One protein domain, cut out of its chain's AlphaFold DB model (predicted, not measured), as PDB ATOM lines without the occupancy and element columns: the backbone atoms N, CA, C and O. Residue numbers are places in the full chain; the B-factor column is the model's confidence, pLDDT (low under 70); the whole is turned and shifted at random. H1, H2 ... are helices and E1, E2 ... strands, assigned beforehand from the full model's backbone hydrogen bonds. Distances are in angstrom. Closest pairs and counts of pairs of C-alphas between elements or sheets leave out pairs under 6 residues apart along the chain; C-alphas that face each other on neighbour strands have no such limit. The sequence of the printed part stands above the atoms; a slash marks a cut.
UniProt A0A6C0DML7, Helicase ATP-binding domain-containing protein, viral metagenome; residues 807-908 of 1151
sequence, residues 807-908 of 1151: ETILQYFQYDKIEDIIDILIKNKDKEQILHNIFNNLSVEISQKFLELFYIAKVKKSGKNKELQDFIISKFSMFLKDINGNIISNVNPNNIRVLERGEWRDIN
ATOM      1  N   GLU A 807     192.484 154.084 243.715       60.00
ATOM      2  CA  GLU A 807     192.014 153.425 244.934       60.00
ATOM      3  C   GLU A 807     190.918 154.210 245.680       60.00
ATOM      4  O   GLU A 807     189.968 153.604 246.173       60.00
ATOM      5  N   THR A 808     190.990 155.542 245.735       62.47
ATOM      6  CA  THR A 808     189.987 156.387 246.409       62.47
ATOM      7  C   THR A 808     188.648 156.379 245.665       62.47
ATOM      8  O   THR A 808     187.586 156.330 246.284       62.47
ATOM      9  N   ILE A 809     188.690 156.366 244.330       66.50
ATOM     10  CA  ILE A 809     187.490 156.248 243.489       66.50
ATOM     11  C   ILE A 809     186.859 154.860 243.672       66.50
ATOM     12  O   ILE A 809     185.653 154.753 243.895       66.50
ATOM     13  N   LEU A 810     187.669 153.793 243.645       70.00
ATOM     14  CA  LEU A 810     187.206 152.424 243.900       70.00
ATOM     15  C   LEU A 810     186.547 152.275 245.275       70.00
ATOM     16  O   LEU A 810     185.491 151.653 245.380       70.00
ATOM     17  N   GLN A 811     187.146 152.853 246.318       74.38
ATOM     18  CA  GLN A 811     186.599 152.825 247.672       74.38
ATOM     19  C   GLN A 811     185.194 153.435 247.724       74.38
ATOM     20  O   GLN A 811     184.299 152.843 248.328       74.38
ATOM     21  N   TYR A 812     184.978 154.581 247.067       71.94
ATOM     22  CA  TYR A 812     183.666 155.231 247.017       71.94
ATOM     23  C   TYR A 812     182.606 154.332 246.366       71.94
ATOM     24  O   TYR A 812     181.538 154.125 246.940       71.94
ATOM     25  N   PHE A 813     182.917 153.731 245.212       72.31
ATOM     26  CA  PHE A 813     181.994 152.817 244.529       72.31
ATOM     27  C   PHE A 813     181.697 151.551 245.339       72.31
ATOM     28  O   PHE A 813     180.556 151.097 245.381       72.31
ATOM     29  N   GLN A 814     182.703 150.977 246.001       80.62
ATOM     30  CA  GLN A 814     182.494 149.812 246.862       80.62
ATOM     31  C   GLN A 814     181.659 150.160 248.103       80.62
ATOM     32  O   GLN A 814     180.885 149.328 248.565       80.62
ATOM     33  N   TYR A 815     181.789 151.381 248.629       79.19
ATOM     34  CA  TYR A 815     180.978 151.860 249.745       79.19
ATOM     35  C   TYR A 815     179.511 152.077 249.340       79.19
ATOM     36  O   TYR A 815     178.614 151.684 250.080       79.19
ATOM     37  N   ASP A 816     179.254 152.629 248.148       72.75
ATOM     38  CA  ASP A 816     177.896 152.784 247.591       72.75
ATOM     39  C   ASP A 816     177.178 151.432 247.407       72.75
ATOM     40  O   ASP A 816     175.968 151.325 247.583       72.75
ATOM     41  N   LYS A 817     177.937 150.368 247.117       80.00
ATOM     42  CA  LYS A 817     177.438 148.998 246.893       80.00
ATOM     43  C   LYS A 817     177.621 148.063 248.089       80.00
ATOM     44  O   LYS A 817     177.664 146.842 247.927       80.00
ATOM     45  N   ILE A 818     177.732 148.610 249.300       81.50
ATOM     46  CA  ILE A 818     178.045 147.816 250.495       81.50
ATOM     47  C   ILE A 818     176.980 146.751 250.811       81.50
ATOM     48  O   ILE A 818     177.332 145.659 251.257       81.50
ATOM     49  N   GLU A 819     175.701 147.030 250.542       79.62
ATOM     50  CA  GLU A 819     174.599 146.080 250.754       79.62
ATOM     51  C   GLU A 819     174.713 144.867 249.820       79.62
ATOM     52  O   GLU A 819     174.688 143.726 250.286       79.62
ATOM     53  N   ASP A 820     174.979 145.098 248.531       81.75
ATOM     54  CA  ASP A 820     175.189 144.032 247.544       81.75
ATOM     55  C   ASP A 820     176.391 143.147 247.922       81.75
ATOM     56  O   ASP A 820     176.357 141.918 247.799       81.75
ATOM     57  N   ILE A 821     177.469 143.761 248.426       84.06
ATOM     58  CA  ILE A 821     178.662 143.043 248.893       84.06
ATOM     59  C   ILE A 821     178.317 142.152 250.096       84.06
ATOM     60  O   ILE A 821     178.757 141.000 250.148       84.06
ATOM     61  N   ILE A 822     177.516 142.647 251.045       83.19
ATOM     62  CA  ILE A 822     177.046 141.867 252.200       83.19
ATOM     63  C   ILE A 822     176.238 140.652 251.739       83.19
ATOM     64  O   ILE A 822     176.499 139.537 252.199       83.19
ATOM     65  N   ASP A 823     175.312 140.833 250.801       83.25
ATOM     66  CA  ASP A 823     174.483 139.745 250.281       83.25
ATOM     67  C   ASP A 823     175.321 138.668 249.584       83.25
ATOM     68  O   ASP A 823     175.110 137.465 249.790       83.25
ATOM     69  N   ILE A 824     176.338 139.074 248.817       85.56
ATOM     70  CA  ILE A 824     177.286 138.151 248.180       85.56
ATOM     71  C   ILE A 824     178.082 137.368 249.234       85.56
ATOM     72  O   ILE A 824     178.253 136.152 249.081       85.56
ATOM     73  N   LEU A 825     178.557 138.024 250.299       86.81
ATOM     74  CA  LEU A 825     179.292 137.369 251.386       86.81
ATOM     75  C   LEU A 825     178.417 136.344 252.120       86.81
ATOM     76  O   LEU A 825     178.865 135.225 252.370       86.81
ATOM     77  N   ILE A 826     177.159 136.684 252.411       84.56
ATOM     78  CA  ILE A 826     176.207 135.779 253.071       84.56
ATOM     79  C   ILE A 826     175.883 134.582 252.171       84.56
ATOM     80  O   ILE A 826     175.915 133.438 252.630       84.56
ATOM     81  N   LYS A 827     175.625 134.816 250.878       86.56
ATOM     82  CA  LYS A 827     175.311 133.762 249.898       86.56
ATOM     83  C   LYS A 827     176.454 132.760 249.711       86.56
ATOM     84  O   LYS A 827     176.207 131.611 249.351       86.56
ATOM     85  N   ASN A 828     177.697 133.186 249.935       87.19
ATOM     86  CA  ASN A 828     178.901 132.377 249.727       87.19
ATOM     87  C   ASN A 828     179.640 132.031 251.029       87.19
ATOM     88  O   ASN A 828     180.807 131.653 250.971       87.19
ATOM     89  N   LYS A 829     178.974 132.123 252.188       81.69
ATOM     90  CA  LYS A 829     179.574 131.915 253.519       81.69
ATOM     91  C   LYS A 829     180.307 130.569 253.693       81.69
ATOM     92  O   LYS A 829     181.248 130.499 254.471       81.69
ATOM     93  N   ASP A 830     179.912 129.546 252.932       79.69
ATOM     94  CA  ASP A 830     180.453 128.177 252.997       79.69
ATOM     95  C   ASP A 830     181.534 127.898 251.930       79.69
ATOM     96  O   ASP A 830     182.005 126.772 251.782       79.69
ATOM     97  N   LYS A 831     181.910 128.905 251.127       85.62
ATOM     98  CA  LYS A 831     182.817 128.761 249.977       85.62
ATOM     99  C   LYS A 831     184.090 129.578 250.183       85.62
ATOM    100  O   LYS A 831     184.252 130.660 249.618       85.62
ATOM    101  N   GLU A 832     185.019 129.019 250.950       81.69
ATOM    102  CA  GLU A 832     186.264 129.667 251.388       81.69
ATOM    103  C   GLU A 832     187.057 130.331 250.243       81.69
ATOM    104  O   GLU A 832     187.455 131.491 250.339       81.69
ATOM    105  N   GLN A 833     187.212 129.650 249.103       80.44
ATOM    106  CA  GLN A 833     187.978 130.156 247.956       80.44
ATOM    107  C   GLN A 833     187.353 131.409 247.310       80.44
ATOM    108  O   GLN A 833     188.065 132.310 246.869       80.44
ATOM    109  N   ILE A 834     186.019 131.501 247.299       82.50
ATOM    110  CA  ILE A 834     185.293 132.679 246.800       82.50
ATOM    111  C   ILE A 834     185.432 133.833 247.792       82.50
ATOM    112  O   ILE A 834     185.714 134.959 247.384       82.50
ATOM    113  N   LEU A 835     185.302 133.553 249.092       84.62
ATOM    114  CA  LEU A 835     185.495 134.556 250.137       84.62
ATOM    115  C   LEU A 835     186.922 135.131 250.108       84.62
ATOM    116  O   LEU A 835     187.100 136.343 250.240       84.62
ATOM    117  N   HIS A 836     187.940 134.303 249.848       83.00
ATOM    118  CA  HIS A 836     189.308 134.787 249.649       83.00
ATOM    119  C   HIS A 836     189.409 135.779 248.492       83.00
ATOM    120  O   HIS A 836     189.970 136.857 248.691       83.00
ATOM    121  N   ASN A 837     188.833 135.451 247.333       82.44
ATOM    122  CA  ASN A 837     188.847 136.322 246.161       82.44
ATOM    123  C   ASN A 837     188.113 137.644 246.408       82.44
ATOM    124  O   ASN A 837     188.613 138.691 246.009       82.44
ATOM    125  N   ILE A 838     186.967 137.619 247.098       84.19
ATOM    126  CA  ILE A 838     186.212 138.838 247.428       84.19
ATOM    127  C   ILE A 838     187.069 139.760 248.299       84.19
ATOM    128  O   ILE A 838     187.356 140.888 247.913       84.19
ATOM    129  N   PHE A 839     187.561 139.264 249.436       85.19
ATOM    130  CA  PHE A 839     188.342 140.079 250.370       85.19
ATOM    131  C   PHE A 839     189.730 140.483 249.846       85.19
ATOM    132  O   PHE A 839     190.342 141.369 250.424       85.19
ATOM    133  N   ASN A 840     190.249 139.847 248.791       82.81
ATOM    134  CA  ASN A 840     191.484 140.293 248.132       82.81
ATOM    135  C   ASN A 840     191.255 141.485 247.183       82.81
ATOM    136  O   ASN A 840     192.216 142.160 246.837       82.81
ATOM    137  N   ASN A 841     190.009 141.726 246.755       82.06
ATOM    138  CA  ASN A 841     189.643 142.802 245.826       82.06
ATOM    139  C   ASN A 841     188.853 143.945 246.496       82.06
ATOM    140  O   ASN A 841     188.564 144.957 245.857       82.06
ATOM    141  N   LEU A 842     188.485 143.799 247.773       85.69
ATOM    142  CA  LEU A 842     187.901 144.880 248.567       85.69
ATOM    143  C   LEU A 842     188.986 145.855 249.031       85.69
ATOM    144  O   LEU A 842     190.096 145.446 249.370       85.69
ATOM    145  N   SER A 843     188.636 147.138 249.105       84.50
ATOM    146  CA  SER A 843     189.475 148.154 249.745       84.50
ATOM    147  C   SER A 843     189.781 147.786 251.200       84.50
ATOM    148  O   SER A 843     189.024 147.070 251.876       84.50
ATOM    149  N   VAL A 844     190.922 148.270 251.688       82.12
ATOM    150  CA  VAL A 844     191.432 147.955 253.029       82.12
ATOM    151  C   VAL A 844     190.480 148.498 254.098       82.12
ATOM    152  O   VAL A 844     190.199 147.820 255.084       82.12
ATOM    153  N   GLU A 845     189.900 149.674 253.861       81.38
ATOM    154  CA  GLU A 845     188.937 150.344 254.732       81.38
ATOM    155  C   GLU A 845     187.640 149.540 254.881       81.38
ATOM    156  O   GLU A 845     187.145 149.351 255.994       81.38
ATOM    157  N   ILE A 846     187.102 149.014 253.776       85.12
ATOM    158  CA  ILE A 846     185.890 148.183 253.802       85.12
ATOM    159  C   ILE A 846     186.181 146.831 254.463       85.12
ATOM    160  O   ILE A 846     185.397 146.358 255.288       85.12
ATOM    161  N   SER A 847     187.339 146.233 254.175       87.31
ATOM    162  CA  SER A 847     187.776 144.985 254.813       87.31
ATOM    163  C   SER A 847     187.925 145.135 256.331       87.31
ATOM    164  O   SER A 847     187.482 144.270 257.089       87.31
ATOM    165  N   GLN A 848     188.483 146.260 256.787       86.25
ATOM    166  CA  GLN A 848     188.592 146.597 258.203       86.25
ATOM    167  C   GLN A 848     187.215 146.752 258.856       86.25
ATOM    168  O   GLN A 848     186.988 146.181 259.921       86.25
ATOM    169  N   LYS A 849     186.268 147.444 258.210       85.94
ATOM    170  CA  LYS A 849     184.884 147.568 258.706       85.94
ATOM    171  C   LYS A 849     184.195 146.215 258.851       85.94
ATOM    172  O   LYS A 849     183.537 145.972 259.864       85.94
ATOM    173  N   PHE A 850     184.371 145.312 257.886       87.94
ATOM    174  CA  PHE A 850     183.849 143.952 258.006       87.94
ATOM    175  C   PHE A 850     184.481 143.210 259.183       87.94
ATOM    176  O   PHE A 850     183.748 142.664 260.009       87.94
ATOM    177  N   LEU A 851     185.809 143.237 259.324       88.00
ATOM    178  CA  LEU A 851     186.476 142.628 260.475       88.00
ATOM    179  C   LEU A 851     185.930 143.173 261.800       88.00
ATOM    180  O   LEU A 851     185.602 142.386 262.685       88.00
ATOM    181  N   GLU A 852     185.787 144.494 261.923       86.88
ATOM    182  CA  GLU A 852     185.261 145.140 263.127       86.88
ATOM    183  C   GLU A 852     183.868 144.605 263.498       86.88
ATOM    184  O   GLU A 852     183.638 144.186 264.639       86.88
ATOM    185  N   LEU A 853     182.958 144.571 262.518       85.56
ATOM    186  CA  LEU A 853     181.579 144.106 262.678       85.56
ATOM    187  C   LEU A 853     181.510 142.623 263.067       85.56
ATOM    188  O   LEU A 853     180.828 142.260 264.031       85.56
ATOM    189  N   PHE A 854     182.223 141.758 262.343       85.38
ATOM    190  CA  PHE A 854     182.180 140.312 262.574       85.38
ATOM    191  C   PHE A 854     182.922 139.902 263.854       85.38
ATOM    192  O   PHE A 854     182.484 138.979 264.542       85.38
ATOM    193  N   TYR A 855     183.978 140.623 264.244       85.31
ATOM    194  CA  TYR A 855     184.657 140.399 265.521       85.31
ATOM    195  C   TYR A 855     183.762 140.775 266.710       85.31
ATOM    196  O   TYR A 855     183.652 140.003 267.663       85.31
ATOM    197  N   ILE A 856     183.036 141.901 266.635       84.81
ATOM    198  CA  ILE A 856     182.025 142.258 267.649       84.81
ATOM    199  C   ILE A 856     180.935 141.181 267.728       84.81
ATOM    200  O   ILE A 856     180.538 140.794 268.830       84.81
ATOM    201  N   ALA A 857     180.460 140.670 266.587       81.44
ATOM    202  CA  ALA A 857     179.461 139.602 266.556       81.44
ATOM    203  C   ALA A 857     179.946 138.332 267.286       81.44
ATOM    204  O   ALA A 857     179.169 137.732 268.038       81.44
ATOM    205  N   LYS A 858     181.234 137.983 267.148       80.75
ATOM    206  CA  LYS A 858     181.861 136.867 267.873       80.75
ATOM    207  C   LYS A 858     181.972 137.132 269.372       80.75
ATOM    208  O   LYS A 858     181.591 136.272 270.165       80.75
ATOM    209  N   VAL A 859     182.427 138.322 269.774       80.94
ATOM    210  CA  VAL A 859     182.523 138.722 271.194       80.94
ATOM    211  C   VAL A 859     181.146 138.693 271.869       80.94
ATOM    212  O   VAL A 859     181.014 138.206 272.990       80.94
ATOM    213  N   LYS A 860     180.093 139.119 271.160       81.94
ATOM    214  CA  LYS A 860     178.694 139.058 271.620       81.94
ATOM    215  C   LYS A 860     178.062 137.657 271.532       81.94
ATOM    216  O   LYS A 860     176.876 137.520 271.820       81.94
ATOM    217  N   LYS A 861     178.822 136.622 271.152       81.19
ATOM    218  CA  LYS A 861     178.368 135.225 270.992       81.19
ATOM    219  C   LYS A 861     177.156 135.068 270.054       81.19
ATOM    220  O   LYS A 861     176.289 134.227 270.288       81.19
ATOM    221  N   SER A 862     177.084 135.863 268.983       79.56
ATOM    222  CA  SER A 862     176.002 135.774 267.993       79.56
ATOM    223  C   SER A 862     176.109 134.500 267.151       79.56
ATOM    224  O   SER A 862     177.140 134.239 266.533       79.56
ATOM    225  N   GLY A 863     175.016 133.735 267.057       74.44
ATOM    226  CA  GLY A 863     174.936 132.531 266.218       74.44
ATOM    227  C   GLY A 863     174.743 132.792 264.716       74.44
ATOM    228  O   GLY A 863     174.777 131.848 263.932       74.44
ATOM    229  N   LYS A 864     174.528 134.045 264.288       77.19
ATOM    230  CA  LYS A 864     174.292 134.381 262.872       77.19
ATOM    231  C   LYS A 864     175.599 134.393 262.072       77.19
ATOM    232  O   LYS A 864     176.532 135.088 262.453       77.19
ATOM    233  N   ASN A 865     175.635 133.706 260.926       79.00
ATOM    234  CA  ASN A 865     176.774 133.682 259.989       79.00
ATOM    235  C   ASN A 865     178.105 133.248 260.632       79.00
ATOM    236  O   ASN A 865     179.145 133.857 260.391       79.00
ATOM    237  N   LYS A 866     178.072 132.205 261.473       81.56
ATOM    238  CA  LYS A 866     179.234 131.744 262.248       81.56
ATOM    239  C   LYS A 866     180.420 131.320 261.369       81.56
ATOM    240  O   LYS A 866     181.545 131.692 261.674       81.56
ATOM    241  N   GLU A 867     180.163 130.647 260.246       81.62
ATOM    242  CA  GLU A 867     181.202 130.267 259.270       81.62
ATOM    243  C   GLU A 867     181.924 131.496 258.697       81.62
ATOM    244  O   GLU A 867     183.151 131.537 258.655       81.62
ATOM    245  N   LEU A 868     181.172 132.547 258.352       82.94
ATOM    246  CA  LEU A 868     181.731 133.800 257.843       82.94
ATOM    247  C   LEU A 868     182.506 134.569 258.927       82.94
ATOM    248  O   LEU A 868     183.562 135.131 258.640       82.94
ATOM    249  N   GLN A 869     182.013 134.570 260.175       84.75
ATOM    250  CA  GLN A 869     182.740 135.143 261.316       84.75
ATOM    251  C   GLN A 869     184.094 134.448 261.511       84.75
ATOM    252  O   GLN A 869     185.117 135.118 261.646       84.75
ATOM    253  N   ASP A 870     184.112 133.114 261.516       84.62
ATOM    254  CA  ASP A 870     185.335 132.344 261.734       84.62
ATOM    255  C   ASP A 870     186.309 132.471 260.551       84.62
ATOM    256  O   ASP A 870     187.509 132.637 260.782       84.62
ATOM    257  N   PHE A 871     185.811 132.522 259.310       87.44
ATOM    258  CA  PHE A 871     186.625 132.804 258.123       87.44
ATOM    259  C   PHE A 871     187.333 134.161 258.214       87.44
ATOM    260  O   PHE A 871     188.553 134.237 258.066       87.44
ATOM    261  N   ILE A 872     186.588 135.240 258.481       84.38
ATOM    262  CA  ILE A 872     187.137 136.606 258.508       84.38
ATOM    263  C   ILE A 872     188.182 136.737 259.618       84.38
ATOM    264  O   ILE A 872     189.257 137.296 259.404       84.38
ATOM    265  N   ILE A 873     187.909 136.171 260.791       83.88
ATOM    266  CA  ILE A 873     188.824 136.249 261.933       83.88
ATOM    267  C   ILE A 873     190.069 135.396 261.704       83.88
ATOM    268  O   ILE A 873     191.160 135.826 262.060       83.88
ATOM    269  N   SER A 874     189.933 134.229 261.070       83.12
ATOM    270  CA  SER A 874     191.074 133.419 260.637       83.12
ATOM    271  C   SER A 874     191.940 134.182 259.628       83.12
ATOM    272  O   SER A 874     193.144 134.347 259.847       83.12
ATOM    273  N   LYS A 875     191.319 134.741 258.577       84.38
ATOM    274  CA  LYS A 875     192.002 135.482 257.507       84.38
ATOM    275  C   LYS A 875     192.782 136.686 258.034       84.38
ATOM    276  O   LYS A 875     193.905 136.914 257.595       84.38
ATOM    277  N   PHE A 876     192.208 137.440 258.971       86.12
ATOM    278  CA  PHE A 876     192.839 138.639 259.526       86.12
ATOM    279  C   PHE A 876     193.511 138.421 260.892       86.12
ATOM    280  O   PHE A 876     193.917 139.388 261.533       86.12
ATOM    281  N   SER A 877     193.680 137.170 261.331       80.38
ATOM    282  CA  SER A 877     194.234 136.825 262.652       80.38
ATOM    283  C   SER A 877     195.611 137.439 262.918       80.38
ATOM    284  O   SER A 877     195.866 137.901 264.022       80.38
ATOM    285  N   MET A 878     196.474 137.524 261.903       75.69
ATOM    286  CA  MET A 878     197.806 138.135 262.018       75.69
ATOM    287  C   MET A 878     197.773 139.649 262.273       75.69
ATOM    288  O   MET A 878     198.734 140.204 262.805       75.69
ATOM    289  N   PHE A 879     196.675 140.316 261.909       79.75
ATOM    290  CA  PHE A 879     196.475 141.749 262.128       79.75
ATOM    291  C   PHE A 879     195.771 142.046 263.455       79.75
ATOM    292  O   PHE A 879     195.634 143.217 263.806       79.75
ATOM    293  N   LEU A 880     195.339 141.008 264.180       80.50
ATOM    294  CA  LEU A 880     194.724 141.100 265.496       80.50
ATOM    295  C   LEU A 880     195.743 140.704 266.570       80.50
ATOM    296  O   LEU A 880     196.200 139.564 266.612       80.50
ATOM    297  N   LYS A 881     196.083 141.629 267.470       77.75
ATOM    298  CA  LYS A 881     196.957 141.350 268.618       77.75
ATOM    299  C   LYS A 881     196.244 141.670 269.924       77.75
ATOM    300  O   LYS A 881     195.639 142.730 270.051       77.75
ATOM    301  N   ASP A 882     196.341 140.761 270.889       72.25
ATOM    302  CA  ASP A 882     195.960 141.028 272.276       72.25
ATOM    303  C   ASP A 882     197.151 141.654 272.997       72.25
ATOM    304  O   ASP A 882     198.232 141.062 273.067       72.25
ATOM    305  N   ILE A 883     196.961 142.869 273.503       66.50
ATOM    306  CA  ILE A 883     197.939 143.547 274.344       66.50
ATOM    307  C   ILE A 883     197.266 143.883 275.670       66.50
ATOM    308  O   ILE A 883     196.485 144.830 275.760       66.50
ATOM    309  N   ASN A 884     197.598 143.118 276.714       61.53
ATOM    310  CA  ASN A 884     197.113 143.314 278.084       61.53
ATOM    311  C   ASN A 884     195.578 143.461 278.189       61.53
ATOM    312  O   ASN A 884     195.091 144.285 278.962       61.53
ATOM    313  N   GLY A 885     194.816 142.672 277.423       65.19
ATOM    314  CA  GLY A 885     193.351 142.669 277.459       65.19
ATOM    315  C   GLY A 885     192.681 143.619 276.463       65.19
ATOM    316  O   GLY A 885     191.451 143.657 276.408       65.19
ATOM    317  N   ASN A 886     193.461 144.347 275.657       73.12
ATOM    318  CA  ASN A 886     192.970 145.176 274.561       73.12
ATOM    319  C   ASN A 886     193.285 144.507 273.220       73.12
ATOM    320  O   ASN A 886     194.450 144.283 272.887       73.12
ATOM    321  N   ILE A 887     192.249 144.218 272.430       83.50
ATOM    322  CA  ILE A 887     192.426 143.671 271.080       83.50
ATOM    323  C   ILE A 887     192.678 144.824 270.114       83.50
ATOM    324  O   ILE A 887     191.832 145.702 269.963       83.50
ATOM    325  N   ILE A 888     193.822 144.803 269.442       83.00
ATOM    326  CA  ILE A 888     194.225 145.807 268.459       83.00
ATOM    327  C   ILE A 888     194.156 145.200 267.062       83.00
ATOM    328  O   ILE A 888     194.687 144.116 266.832       83.00
ATOM    329  N   SER A 889     193.524 145.915 266.134       84.25
ATOM    330  CA  SER A 889     193.463 145.619 264.706       84.25
ATOM    331  C   SER A 889     194.347 146.590 263.927       84.25
ATOM    332  O   SER A 889     194.152 147.805 263.990       84.25
ATOM    333  N   ASN A 890     195.294 146.045 263.163       81.19
ATOM    334  CA  ASN A 890     196.177 146.786 262.258       81.19
ATOM    335  C   ASN A 890     195.955 146.384 260.787       81.19
ATOM    336  O   ASN A 890     196.901 146.239 260.018       81.19
ATOM    337  N   VAL A 891     194.702 146.123 260.397       81.50
ATOM    338  CA  VAL A 891     194.373 145.807 258.993       81.50
ATOM    339  C   VAL A 891     194.630 147.011 258.085       81.50
ATOM    340  O   VAL A 891     195.156 146.837 256.990       81.50
ATOM    341  N   ASN A 892     194.306 148.222 258.551       80.06
ATOM    342  CA  ASN A 892     194.709 149.467 257.904       80.06
ATOM    343  C   ASN A 892     195.843 150.121 258.712       80.06
ATOM    344  O   ASN A 892     195.584 150.617 259.810       80.06
ATOM    345  N   PRO A 893     197.076 150.182 258.181       69.50
ATOM    346  CA  PRO A 893     198.212 150.793 258.872       69.50
ATOM    347  C   PRO A 893     198.021 152.275 259.201       69.50
ATOM    348  O   PRO A 893     198.605 152.774 260.161       69.50
ATOM    349  N   ASN A 894     197.202 152.977 258.413       71.50
ATOM    350  CA  ASN A 894     196.910 154.396 258.608       71.50
ATOM    351  C   ASN A 894     195.775 154.626 259.615       71.50
ATOM    352  O   ASN A 894     195.528 155.763 260.004       71.50
ATOM    353  N   ASN A 895     195.079 153.563 260.024       76.88
ATOM    354  CA  ASN A 895     193.941 153.632 260.925       76.88
ATOM    355  C   ASN A 895     193.922 152.411 261.855       76.88
ATOM    356  O   ASN A 895     193.175 151.457 261.639       76.88
ATOM    357  N   ILE A 896     194.785 152.419 262.870       81.94
ATOM    358  CA  ILE A 896     194.889 151.339 263.858       81.94
ATOM    359  C   ILE A 896     193.744 151.458 264.864       81.94
ATOM    360  O   ILE A 896     193.518 152.520 265.447       81.94
ATOM    361  N   ARG A 897     193.045 150.346 265.106       85.62
ATOM    362  CA  ARG A 897     191.815 150.323 265.907       85.62
ATOM    363  C   ARG A 897     191.986 149.432 267.126       85.62
ATOM    364  O   ARG A 897     192.547 148.347 267.020       85.62
ATOM    365  N   VAL A 898     191.474 149.858 268.273       86.00
ATOM    366  CA  VAL A 898     191.474 149.103 269.529       86.00
ATOM    367  C   VAL A 898     190.041 148.809 269.963       86.00
ATOM    368  O   VAL A 898     189.164 149.666 269.864       86.00
ATOM    369  N   LEU A 899     189.777 147.583 270.405       84.06
ATOM    370  CA  LEU A 899     188.481 147.177 270.934       84.06
ATOM    371  C   LEU A 899     188.434 147.450 272.440       84.06
ATOM    372  O   LEU A 899     188.983 146.686 273.231       84.06
ATOM    373  N   GLU A 900     187.722 148.504 272.834       77.94
ATOM    374  CA  GLU A 900     187.522 148.889 274.232       77.94
ATOM    375  C   GLU A 900     186.031 148.841 274.580       77.94
ATOM    376  O   GLU A 900     185.189 149.396 273.877       77.94
ATOM    377  N   ARG A 901     185.675 148.167 275.682       71.31
ATOM    378  CA  ARG A 901     184.284 148.081 276.188       71.31
ATOM    379  C   ARG A 901     183.246 147.623 275.141       71.31
ATOM    380  O   ARG A 901     182.075 147.976 275.230       71.31
ATOM    381  N   GLY A 902     183.662 146.798 274.178       74.25
ATOM    382  CA  GLY A 902     182.785 146.258 273.133       74.25
ATOM    383  C   GLY A 902     182.598 147.161 271.908       74.25
ATOM    384  O   GLY A 902     181.777 146.828 271.053       74.25
ATOM    385  N   GLU A 903     183.364 148.250 271.799       79.69
ATOM    386  CA  GLU A 903     183.377 149.165 270.655       79.69
ATOM    387  C   GLU A 903     184.798 149.341 270.110       79.69
ATOM    388  O   GLU A 903     185.760 149.439 270.871       79.69
ATOM    389  N   TRP A 904     184.936 149.399 268.787       85.81
ATOM    390  CA  TRP A 904     186.207 149.739 268.150       85.81
ATOM    391  C   TRP A 904     186.428 151.253 268.186       85.81
ATOM    392  O   TRP A 904     185.552 152.024 267.784       85.81
ATOM    393  N   ARG A 905     187.610 151.677 268.632       80.50
ATOM    394  CA  ARG A 905     188.039 153.078 268.729       80.50
ATOM    395  C   ARG A 905     189.412 153.257 268.097       80.50
ATOM    396  O   ARG A 905     190.139 152.282 267.927       80.50
ATOM    397  N   ASP A 906     189.751 154.488 267.735       81.38
ATOM    398  CA  ASP A 906     191.097 154.809 267.263       81.38
ATOM    399  C   ASP A 906     192.086 154.712 268.425       81.38
ATOM    400  O   ASP A 906     191.755 155.047 269.567       81.38
ATOM    401  N   ILE A 907     193.289 154.223 268.136       78.31
ATOM    402  CA  ILE A 907     194.368 154.141 269.121       78.31
ATOM    403  C   ILE A 907     194.833 155.553 269.523       78.31
ATOM    404  O   ILE A 907     194.936 156.443 268.677       78.31
ATOM    405  N   ASN A 908     195.122 155.778 270.806       74.69
ATOM    406  CA  ASN A 908     195.558 157.092 271.298       74.69
ATOM    407  C   ASN A 908     197.094 157.270 271.272       74.69
ATOM    408  O   ASN A 908     197.851 156.307 271.120       74.69
TER     409      ASN A 908
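AT A GLANCE: This is residues 807 to 908 of the 1151 residues of the protein "Helicase ATP-binding domain-containing protein" of viral metagenome (UniProt A0A6C0DML7). The longest helix, H4, runs through the middle, from a loose group of three helices, H1, H2 and H3, to a small twisted sheet of four strands, E1 to E4, where its residues 848 to 856 cover one face. H5 packs on H4 at a steep angle, while H2 and H3 run side by side in opposite ways. The printed part has 102 residues with five named helices followed by four named strands; the sheet's order is E1 E2 E3 E4, antiparallel throughout, and the class is mixed, helices and strands. It is compact, with a radius of gyration of the C-alphas of 13.6 A and spans of 36 by 33 by 20 A.

HOW THE PARTS SIT: H1, residues 807 to 816, and H2, residues 818 to 827, meet only through their link. H3, residues 832 to 841, is close to but not clearly touching H2, the closest C-alphas being those of Leu 825 and Leu 835 at 6.9 A, with a shallow tilt of 16 degrees, opposite ways. H4, residues 844 to 859, touches H1 with residues 845 to 846 alone; the closest C-alphas are those of Tyr 815 and Ile 846, 7.4 A apart. H5, residues 866 to 875, touches H4, closest at the C-alphas of Phe 854 and Gln 869, 5.3 A, with a steep tilt of 52 degrees, opposite ways. In each of the five helices every O i to N i+4 pair is within hydrogen-bond range. E1, residues 880 to 883, E2, residues 886 to 889, E3, residues 897 to 900, and E4, residues 903 to 906, form a meander, each strand the antiparallel neighbour of the one before. Within hydrogen-bond range are N 881 and O 888 at 2.9 A between E1 and E2, N 889 and O 897 at 2.8 A between E2 and E3, and N 898 and O 905 at 2.8 A between E3 and E4. H4 is on this sheet at a height of 8.8 A, making two layers, a helix on one face of a sheet; it runs along the strands, at 20 degrees to E3 on the local plane. H1, H2, H3 and H5 are not on the sheet.

IN THESE COORDINATES: H1, residues 807 to 816, begins at C-alpha 807 (192.014, 153.425, 244.934). H2, residues 818 to 827, H3, residues 832 to 841, and H5, residues 866 to 875, have 10 residues each. H4, residues 844 to 859, is 22.2 A long and ends at C-alpha 859 (182.523, 138.722, 271.194). E1, 880 to 883, E2, 886 to 889, E3, 897 to 900, and E4, 903 to 906, have four residues each, and E4 ends at C-alpha 906 (191.097, 154.809, 267.263).

THE WHOLE: The two C-alphas farthest apart, those of Ile 809 and Asn 884, are 38.2 A apart. The printed part has no cut and no long link. The model's confidence is under 70 at residues 807 to 809, 883 to 885 and 893.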